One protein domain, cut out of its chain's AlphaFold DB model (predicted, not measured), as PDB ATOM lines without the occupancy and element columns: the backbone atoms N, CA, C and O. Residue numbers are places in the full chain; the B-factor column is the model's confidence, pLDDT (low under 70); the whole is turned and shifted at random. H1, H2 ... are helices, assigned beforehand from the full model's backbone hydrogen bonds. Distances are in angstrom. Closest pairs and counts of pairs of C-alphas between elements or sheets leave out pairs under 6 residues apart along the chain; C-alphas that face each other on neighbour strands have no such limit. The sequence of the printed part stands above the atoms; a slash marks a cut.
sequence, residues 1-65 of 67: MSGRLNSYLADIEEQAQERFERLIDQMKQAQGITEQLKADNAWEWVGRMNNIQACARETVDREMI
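What this domain is: This is residues 1 to 65 of the 67 residues of an uncharacterized protein of Anaerobutyricum hallii (UniProt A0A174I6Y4). Two long helices, H1 and H3, meet over part of their length and spread from there as an open V with lines at 51 degrees, while the short helix H2 sits at the turn where the printed part folds back from H1 into H3. Residues 1 to 15, of which 3 to 15 belong to H1, stick out as a free arm; the body without them spans 39 by 17 by 16 A. The printed part has 65 residues with three named helices, H1, H2 and H3 in that order along the chain, and no named strand; the class is all helix. The whole is only just loose, close to extended, with a radius of gyration of the C-alphas of 15.7 A, and its C-alphas span 53 by 26 by 17 A.

How they stand to each other: H1, residues 3 to 30, stands free over its residues 3 to 15. With residues 20 to 28 alone it touches H3, residues 42 to 65, which meets it with residues 49 to 56 alone. The closest C-alphas of the two are those of Met 27 and Ile 52, 6.6 A apart. H1 and H3 run opposite ways at a steep tilt of 51 degrees, centre to centre 15.4 A. H2, residues 35 to 40, is apart from H1. H2 and H3 touch only at the corner by their link, H3 with residues 44 to 45 alone; their closest C-alphas are those of Lys 38 and Trp 45, 5.3 A apart. These two run opposite ways at a steep tilt of 43 degrees. In H1, H2 and H3 every O i to N i+4 pair is within hydrogen-bond range.

Where its parts are: H1 begins at Gly 3, with its C-alpha at (106.095, 113.061, 83.890), and ends at Ala 30, with its C-alpha at (103.027, 144.984, 108.780), 40.6 A from first to last C-alpha. H2 runs from Glu 35 to Asp 40, 8.7 A from first to last C-alpha. H3 runs from Ala 42 to Ile 65, 34.1 A from first to last C-alpha, and its last C-alpha is at (94.113, 120.216, 109.680).

The domain as a whole: The two C-alphas farthest apart are those of Met 1 and Asp 40, at 53.3 A, and the first and last printed C-alphas, Met 1 and Ile 65, are 31.6 A apart. Without the free residues 1 to 15, the body of 50 residues spans 39 by 17 by 16 A, with a radius of gyration of 11.8 A. The links from H1 to H2, of four residues, and from H2 to H3, of one residue, are both tight. The printed part has no cut; it begins at the chain's first residue. The mean pLDDT of the printed part is 76.9, and the model's confidence is under 70 at residues 1 to 8, 60 to 61 and 63 to 65.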
ATOM      1  N   MET A   1     105.299 106.685  82.201       50.16
ATOM      2  CA  MET A   1     104.081 107.477  82.492       50.16
ATOM      3  C   MET A   1     104.176 108.140  83.878       50.16
ATOM      4  O   MET A   1     103.256 108.024  84.667       50.16
ATOM      5  N   SER A   2     105.260 108.883  84.166       57.19
ATOM      6  CA  SER A   2     105.438 109.588  85.462       57.19
ATOM      7  C   SER A   2     105.668 111.102  85.331       57.19
ATOM      8  O   SER A   2     105.691 111.801  86.333       57.19
ATOM      9  N   GLY A   3     105.796 111.637  84.109       57.03
ATOM     10  CA  GLY A   3     106.095 113.061  83.890       57.03
ATOM     11  C   GLY A   3     104.946 114.020  84.224       57.03
ATOM     12  O   GLY A   3     105.203 115.122  84.684       57.03
ATOM     13  N   ARG A   4     103.682 113.596  84.054       59.50
ATOM     14  CA  ARG A   4     102.501 114.438  84.347       59.50
ATOM     15  C   ARG A   4     102.202 114.593  85.835       59.50
ATOM     16  O   ARG A   4     101.652 115.608  86.236       59.50
ATOM     17  N   LEU A   5     102.526 113.582  86.641       60.59
ATOM     18  CA  LEU A   5     102.323 113.664  88.087       60.59
ATOM     19  C   LEU A   5     103.379 114.584  88.710       60.59
ATOM     20  O   LEU A   5     103.055 115.385  89.574       60.59
ATOM     21  N   ASN A   6     104.612 114.516  88.200       60.94
ATOM     22  CA  ASN A   6     105.708 115.359  88.664       60.94
ATOM     23  C   ASN A   6     105.516 116.833  88.276       60.94
ATOM     24  O   ASN A   6     105.812 117.703  89.081       60.94
ATOM     25  N   SER A   7     104.979 117.121  87.082       68.75
ATOM     26  CA  SER A   7     104.659 118.503  86.698       68.75
ATOM     27  C   SER A   7     103.545 119.086  87.564       68.75
ATOM     28  O   SER A   7     103.676 120.192  88.054       68.75
ATOM     29  N   TYR A   8     102.491 118.311  87.828       69.44
ATOM     30  CA  TYR A   8     101.380 118.766  88.665       69.44
ATOM     31  C   TYR A   8     101.786 118.987  90.131       69.44
ATOM     32  O   TYR A   8     101.327 119.935  90.759       69.44
ATOM     33  N   LEU A   9     102.666 118.137  90.674       71.31
ATOM     34  CA  LEU A   9     103.267 118.343  91.996       71.31
ATOM     35  C   LEU A   9     104.135 119.607  92.035       71.31
ATOM     36  O   LEU A   9     103.995 120.390  92.967       71.31
ATOM     37  N   ALA A  10     104.957 119.837  91.007       76.88
ATOM     38  CA  ALA A  10     105.779 121.039  90.906       76.88
ATOM     39  C   ALA A  10     104.929 122.319  90.803       76.88
ATOM     40  O   ALA A  10     105.221 123.292  91.487       76.88
ATOM     41  N   ASP A  11     103.837 122.297  90.030       78.00
ATOM     42  CA  ASP A  11     102.914 123.433  89.903       78.00
ATOM     43  C   ASP A  11     102.221 123.764  91.242       78.00
ATOM     44  O   ASP A  11     101.906 124.922  91.530       78.00
ATOM     45  N   ILE A  12     101.933 122.753  92.070       75.94
ATOM     46  CA  ILE A  12     101.347 122.947  93.406       75.94
ATOM     47  C   ILE A  12     102.396 123.473  94.388       75.94
ATOM     48  O   ILE A  12     102.090 124.383  95.160       75.94
ATOM     49  N   GLU A  13     103.615 122.928  94.364       75.06
ATOM     50  CA  GLU A  13     104.723 123.427  95.184       75.06
ATOM     51  C   GLU A  13     105.054 124.884  94.851       75.06
ATOM     52  O   GLU A  13     105.206 125.691  95.766       75.06
ATOM     53  N   GLU A  14     105.080 125.252  93.567       82.38
ATOM     54  CA  GLU A  14     105.313 126.629  93.120       82.38
ATOM     55  C   GLU A  14     104.219 127.575  93.636       82.38
ATOM     56  O   GLU A  14     104.518 128.595  94.257       82.38
ATOM     57  N   GLN A  15     102.945 127.194  93.504       79.75
ATOM     58  CA  GLN A  15     101.833 127.996  94.022       79.75
ATOM     59  C   GLN A  15     101.849 128.129  95.551       79.75
ATOM     60  O   GLN A  15     101.503 129.187  96.085       79.75
ATOM     61  N   ALA A  16     102.213 127.067  96.273       75.19
ATOM     62  CA  ALA A  16     102.351 127.112  97.724       75.19
ATOM     63  C   ALA A  16     103.508 128.036  98.135       75.19
ATOM     64  O   ALA A  16     103.348 128.849  99.049       75.19
ATOM     65  N   GLN A  17     104.631 127.968  97.416       76.62
ATOM     66  CA  GLN A  17     105.803 128.805  97.638       76.62
ATOM     67  C   GLN A  17     105.508 130.286  97.357       76.62
ATOM     68  O   GLN A  17     105.777 131.126  98.213       76.62
ATOM     69  N   GLU A  18     104.874 130.624  96.230       84.75
ATOM     70  CA  GLU A  18     104.487 132.008  95.911       84.75
ATOM     71  C   GLU A  18     103.543 132.604  96.965       84.75
ATOM     72  O   GLU A  18     103.657 133.773  97.351       84.75
ATOM     73  N   ARG A  19     102.590 131.802  97.460       80.38
ATOM     74  CA  ARG A  19     101.674 132.225  98.531       80.38
ATOM     75  C   ARG A  19     102.412 132.437  99.845       80.38
ATOM     76  O   ARG A  19     102.150 133.430 100.523       80.38
ATOM     77  N   PHE A  20     103.333 131.539 100.183       76.06
ATOM     78  CA  PHE A  20     104.168 131.658 101.371       76.06
ATOM     79  C   PHE A  20     105.040 132.919 101.322       76.06
ATOM     80  O   PHE A  20     105.074 133.685 102.286       76.06
ATOM     81  N   GLU A  21     105.679 133.192 100.185       81.19
ATOM     82  CA  GLU A  21     106.494 134.391  99.980       81.19
ATOM     83  C   GLU A  21     105.665 135.675 100.080       81.19
ATOM     84  O   GLU A  21     106.062 136.609 100.780       81.19
ATOM     85  N   ARG A  22     104.467 135.706  99.481       85.75
ATOM     86  CA  ARG A  22     103.539 136.839  99.629       85.75
ATOM     87  C   ARG A  22     103.115 137.078 101.076       85.75
ATOM     88  O   ARG A  22     103.080 138.231 101.503       85.75
ATOM     89  N   LEU A  23     102.799 136.021 101.825       81.12
ATOM     90  CA  LEU A  23     102.441 136.107 103.246       81.12
ATOM     91  C   LEU A  23     103.598 136.672 104.072       81.12
ATOM     92  O   LEU A  23     103.409 137.609 104.849       81.12
ATOM     93  N   ILE A  24     104.807 136.155 103.854       78.25
ATOM     94  CA  ILE A  24     106.028 136.640 104.499       78.25
ATOM     95  C   ILE A  24     106.224 138.135 104.214       78.25
ATOM     96  O   ILE A  24     106.485 138.900 105.141       78.25
ATOM     97  N   ASP A  25     106.066 138.579 102.967       82.00
ATOM     98  CA  ASP A  25     106.246 139.987 102.602       82.00
ATOM     99  C   ASP A  25     105.172 140.907 103.189       82.00
ATOM    100  O   ASP A  25     105.497 141.983 103.698       82.00
ATOM    101  N   GLN A  26     103.909 140.477 103.218       82.19
ATOM    102  CA  GLN A  26     102.842 141.217 103.900       82.19
ATOM    103  C   GLN A  26     103.127 141.361 105.399       82.19
ATOM    104  O   GLN A  26     102.972 142.445 105.964       82.19
ATOM    105  N   MET A  27     103.599 140.294 106.045       80.81
ATOM    106  CA  MET A  27     103.924 140.308 107.470       80.81
ATOM    107  C   MET A  27     105.181 141.132 107.772       80.81
ATOM    108  O   MET A  27     105.205 141.845 108.777       80.81
ATOM    109  N   LYS A  28     106.192 141.118 106.891       81.94
ATOM    110  CA  LYS A  28     107.352 142.020 106.984       81.94
ATOM    111  C   LYS A  28     106.919 143.480 106.918       81.94
ATOM    112  O   LYS A  28     107.363 144.267 107.751       81.94
ATOM    113  N   GLN A  29     106.044 143.839 105.971       83.12
ATOM    114  CA  GLN A  29     105.522 145.204 105.858       83.12
ATOM    115  C   GLN A  29     104.721 145.603 107.103       83.12
ATOM    116  O   GLN A  29     104.958 146.673 107.659       83.12
ATOM    117  N   ALA A  30     103.835 144.728 107.589       80.25
ATOM    118  CA  ALA A  30     103.027 144.984 108.780       80.25
ATOM    119  C   ALA A  30     103.871 145.157 110.057       80.25
ATOM    120  O   ALA A  30     103.543 145.984 110.906       80.25
ATOM    121  N   GLN A  31     104.969 144.406 110.194       76.06
ATOM    122  CA  GLN A  31     105.881 144.498 111.342       76.06
ATOM    123  C   GLN A  31     107.025 145.508 111.149       76.06
ATOM    124  O   GLN A  31     107.873 145.636 112.036       76.06
ATOM    125  N   GLY A  32     107.075 146.212 110.013       81.94
ATOM    126  CA  GLY A  32     108.138 147.169 109.699       81.94
ATOM    127  C   GLY A  32     109.531 146.537 109.602       81.94
ATOM    128  O   GLY A  32     110.527 147.197 109.892       81.94
ATOM    129  N   ILE A  33     109.621 145.255 109.236       78.69
ATOM    130  CA  ILE A  33     110.903 144.569 109.048       78.69
ATOM    131  C   ILE A  33     111.498 145.027 107.720       78.69
ATOM    132  O   ILE A  33     111.133 144.538 106.651       78.69
ATOM    133  N   THR A  34     112.428 145.971 107.794       81.50
ATOM    134  CA  THR A  34     113.144 146.508 106.635       81.50
ATOM    135  C   THR A  34     114.574 145.974 106.571       81.50
ATOM    136  O   THR A  34     115.125 145.472 107.553       81.50
ATOM    137  N   GLU A  35     115.215 146.115 105.411       77.75
ATOM    138  CA  GLU A  35     116.660 145.872 105.273       77.75
ATOM    139  C   GLU A  35     117.495 146.807 106.170       77.75
ATOM    140  O   GLU A  35     118.581 146.434 106.600       77.75
ATOM    141  N   GLN A  36     116.966 147.981 106.539       78.31
ATOM    142  CA  GLN A  36     117.599 148.865 107.525       78.31
ATOM    143  C   GLN A  36     117.580 148.248 108.927       78.31
ATOM    144  O   GLN A  36     118.612 148.227 109.585       78.31
ATOM    145  N   LEU A  37     116.462 147.641 109.352       78.06
ATOM    146  CA  LEU A  37     116.405 146.907 110.623       78.06
ATOM    147  C   LEU A  37     117.406 145.741 110.650       78.06
ATOM    148  O   LEU A  37     117.989 145.448 111.688       78.06
ATOM    149  N   LYS A  38     117.638 145.091 109.506       80.19
ATOM    150  CA  LYS A  38     118.650 144.036 109.369       80.19
ATOM    151  C   LYS A  38     120.074 144.570 109.545       80.19
ATOM    152  O   LYS A  38     120.895 143.890 110.156       80.19
ATOM    153  N   ALA A  39     120.357 145.756 109.004       81.19
ATOM    154  CA  ALA A  39     121.658 146.410 109.115       81.19
ATOM    155  C   ALA A  39     121.915 146.956 110.530       81.19
ATOM    156  O   ALA A  39     123.019 146.795 111.049       81.19
ATOM    157  N   ASP A  40     120.893 147.533 111.164       84.12
ATOM    158  CA  ASP A  40     120.990 148.131 112.498       84.12
ATOM    159  C   ASP A  40     120.941 147.079 113.615       84.12
ATOM    160  O   ASP A  40     121.649 147.195 114.616       84.12
ATOM    161  N   ASN A  41     120.113 146.038 113.464       82.62
ATOM    162  CA  ASN A  41     119.937 144.993 114.469       82.62
ATOM    163  C   ASN A  41     119.576 143.633 113.847       82.62
ATOM    164  O   ASN A  41     118.435 143.163 113.888       82.62
ATOM    165  N   ALA A  42     120.595 142.958 113.312       79.56
ATOM    166  CA  ALA A  42     120.458 141.638 112.701       79.56
ATOM    167  C   ALA A  42     119.827 140.585 113.637       79.56
ATOM    168  O   ALA A  42     119.083 139.724 113.171       79.56
ATOM    169  N   TRP A  43     120.075 140.654 114.950       81.81
ATOM    170  CA  TRP A  43     119.501 139.712 115.919       81.81
ATOM    171  C   TRP A  43     117.997 139.909 116.096       81.81
ATOM    172  O   TRP A  43     117.242 138.936 116.073       81.81
ATOM    173  N   GLU A  44     117.546 141.159 116.219       84.19
ATOM    174  CA  GLU A  44     116.116 141.467 116.264       84.19
ATOM    175  C   GLU A  44     115.430 141.090 114.946       84.19
ATOM    176  O   GLU A  44     114.355 140.491 114.957       84.19
ATOM    177  N   TRP A  45     116.080 141.359 113.812       86.62
ATOM    178  CA  TRP A  45     115.581 140.968 112.497       86.62
ATOM    179  C   TRP A  45     115.378 139.450 112.387       86.62
ATOM    180  O   TRP A  45     114.304 139.006 111.981       86.62
ATOM    181  N   VAL A  46     116.361 138.645 112.813       83.19
ATOM    182  CA  VAL A  46     116.251 137.174 112.829       83.19
ATOM    183  C   VAL A  46     115.137 136.710 113.770       83.19
ATOM    184  O   VAL A  46     114.396 135.787 113.426       83.19
ATOM    185  N   GLY A  47     114.983 137.345 114.936       85.50
ATOM    186  CA  GLY A  47     113.915 137.030 115.887       85.50
ATOM    187  C   GLY A  47     112.521 137.292 115.313       85.50
ATOM    188  O   GLY A  47     111.643 136.430 115.386       85.50
ATOM    189  N   ARG A  48     112.324 138.452 114.677       83.88
ATOM    190  CA  ARG A  48     111.048 138.799 114.039       83.88
ATOM    191  C   ARG A  48     110.759 137.928 112.814       83.88
ATOM    192  O   ARG A  48     109.638 137.454 112.665       83.88
ATOM    193  N   MET A  49     111.767 137.632 111.991       82.75
ATOM    194  CA  MET A  49     111.632 136.702 110.862       82.75
ATOM    195  C   MET A  49     111.245 135.288 111.311       82.75
ATOM    196  O   MET A  49     110.378 134.673 110.692       82.75
ATOM    197  N   ASN A  50     111.826 134.789 112.409       84.69
ATOM    198  CA  ASN A  50     111.424 133.507 112.997       84.69
ATOM    199  C   ASN A  50     109.963 133.522 113.454       84.69
ATOM    200  O   ASN A  50     109.233 132.564 113.212       84.69
ATOM    201  N   ASN A  51     109.521 134.611 114.086       86.44
ATOM    202  CA  ASN A  51     108.136 134.752 114.529       86.44
ATOM    203  C   ASN A  51     107.161 134.744 113.337       86.44
ATOM    204  O   ASN A  51     106.178 134.005 113.349       86.44
ATOM    205  N   ILE A  52     107.482 135.473 112.262       84.31
ATOM    206  CA  ILE A  52     106.692 135.452 111.024       84.31
ATOM    207  C   ILE A  52     106.624 134.036 110.440       84.31
ATOM    208  O   ILE A  52     105.533 133.577 110.116       84.31
ATOM    209  N   GLN A  53     107.751 133.323 110.334       80.75
ATOM    210  CA  GLN A  53     107.751 131.945 109.827       80.75
ATOM    211  C   GLN A  53     106.914 131.001 110.694       80.75
ATOM    212  O   GLN A  53     106.186 130.171 110.153       80.75
ATOM    213  N   ALA A  54     106.997 131.128 112.019       84.25
ATOM    214  CA  ALA A  54     106.199 130.328 112.939       84.25
ATOM    215  C   ALA A  54     104.698 130.606 112.765       84.25
ATOM    216  O   ALA A  54     103.916 129.669 112.648       84.25
ATOM    217  N   CYS A  55     104.303 131.876 112.656       81.94
ATOM    218  CA  CYS A  55     102.909 132.270 112.462       81.94
ATOM    219  C   CYS A  55     102.367 131.873 111.073       81.94
ATOM    220  O   CYS A  55     101.238 131.390 110.966       81.94
ATOM    221  N   ALA A  56     103.178 131.994 110.017       77.25
ATOM    222  CA  ALA A  56     102.821 131.522 108.681       77.25
ATOM    223  C   ALA A  56     102.641 129.995 108.658       77.25
ATOM    224  O   ALA A  56     101.648 129.507 108.122       77.25
ATOM    225  N   ARG A  57     103.545 129.241 109.300       76.75
ATOM    226  CA  ARG A  57     103.408 127.784 109.449       76.75
ATOM    227  C   ARG A  57     102.149 127.416 110.222       76.75
ATOM    228  O   ARG A  57     101.413 126.552 109.776       76.75
ATOM    229  N   GLU A  58     101.875 128.088 111.336       80.12
ATOM    230  CA  GLU A  58     100.685 127.807 112.140       80.12
ATOM    231  C   GLU A  58      99.389 128.094 111.365       80.12
ATOM    232  O   GLU A  58      98.410 127.367 111.510       80.12
ATOM    233  N   THR A  59      99.386 129.119 110.507       76.25
ATOM    234  CA  THR A  59      98.253 129.430 109.624       76.25
ATOM    235  C   THR A  59      98.038 128.315 108.602       76.25
ATOM    236  O   THR A  59      96.925 127.811 108.488       76.25
ATOM    237  N   VAL A  60      99.104 127.879 107.923       69.00
ATOM    238  CA  VAL A  60      99.041 126.796 106.927       69.00
ATOM    239  C   VAL A  60      98.654 125.459 107.568       69.00
ATOM    240  O   VAL A  60      97.770 124.779 107.058       69.00
ATOM    241  N   ASP A  61      99.254 125.092 108.703       69.75
ATOM    242  CA  ASP A  61      98.920 123.858 109.429       69.75
ATOM    243  C   ASP A  61      97.461 123.873 109.891       69.75
ATOM    244  O   ASP A  61      96.758 122.867 109.794       69.75
ATOM    245  N   ARG A  62      96.967 125.024 110.361       71.62
ATOM    246  CA  ARG A  62      95.565 125.168 110.754       71.62
ATOM    247  C   ARG A  62      94.635 125.059 109.546       71.62
ATOM    248  O   ARG A  62      93.611 124.395 109.652       71.62
ATOM    249  N   GLU A  63      94.977 125.646 108.405       67.25
ATOM    250  CA  GLU A  63      94.184 125.476 107.181       67.25
ATOM    251  C   GLU A  63      94.174 124.022 106.688       67.25
ATOM    252  O   GLU A  63      93.150 123.569 106.192       67.25
ATOM    253  N   MET A  64      95.263 123.273 106.882       63.75
ATOM    254  CA  MET A  64      95.390 121.887 106.419       63.75
ATOM    255  C   MET A  64      94.737 120.861 107.361       63.75
ATOM    256  O   MET A  64      94.247 119.837 106.899       63.75
ATOM    257  N   ILE A  65      94.725 121.112 108.676       61.75
ATOM    258  CA  ILE A  65      94.113 120.216 109.680       61.75
ATOM    259  C   ILE A  65      92.583 120.352 109.718       61.75
ATOM    260  O   ILE A  65      91.890 119.400 110.072       61.75
TER     261      ILE A  65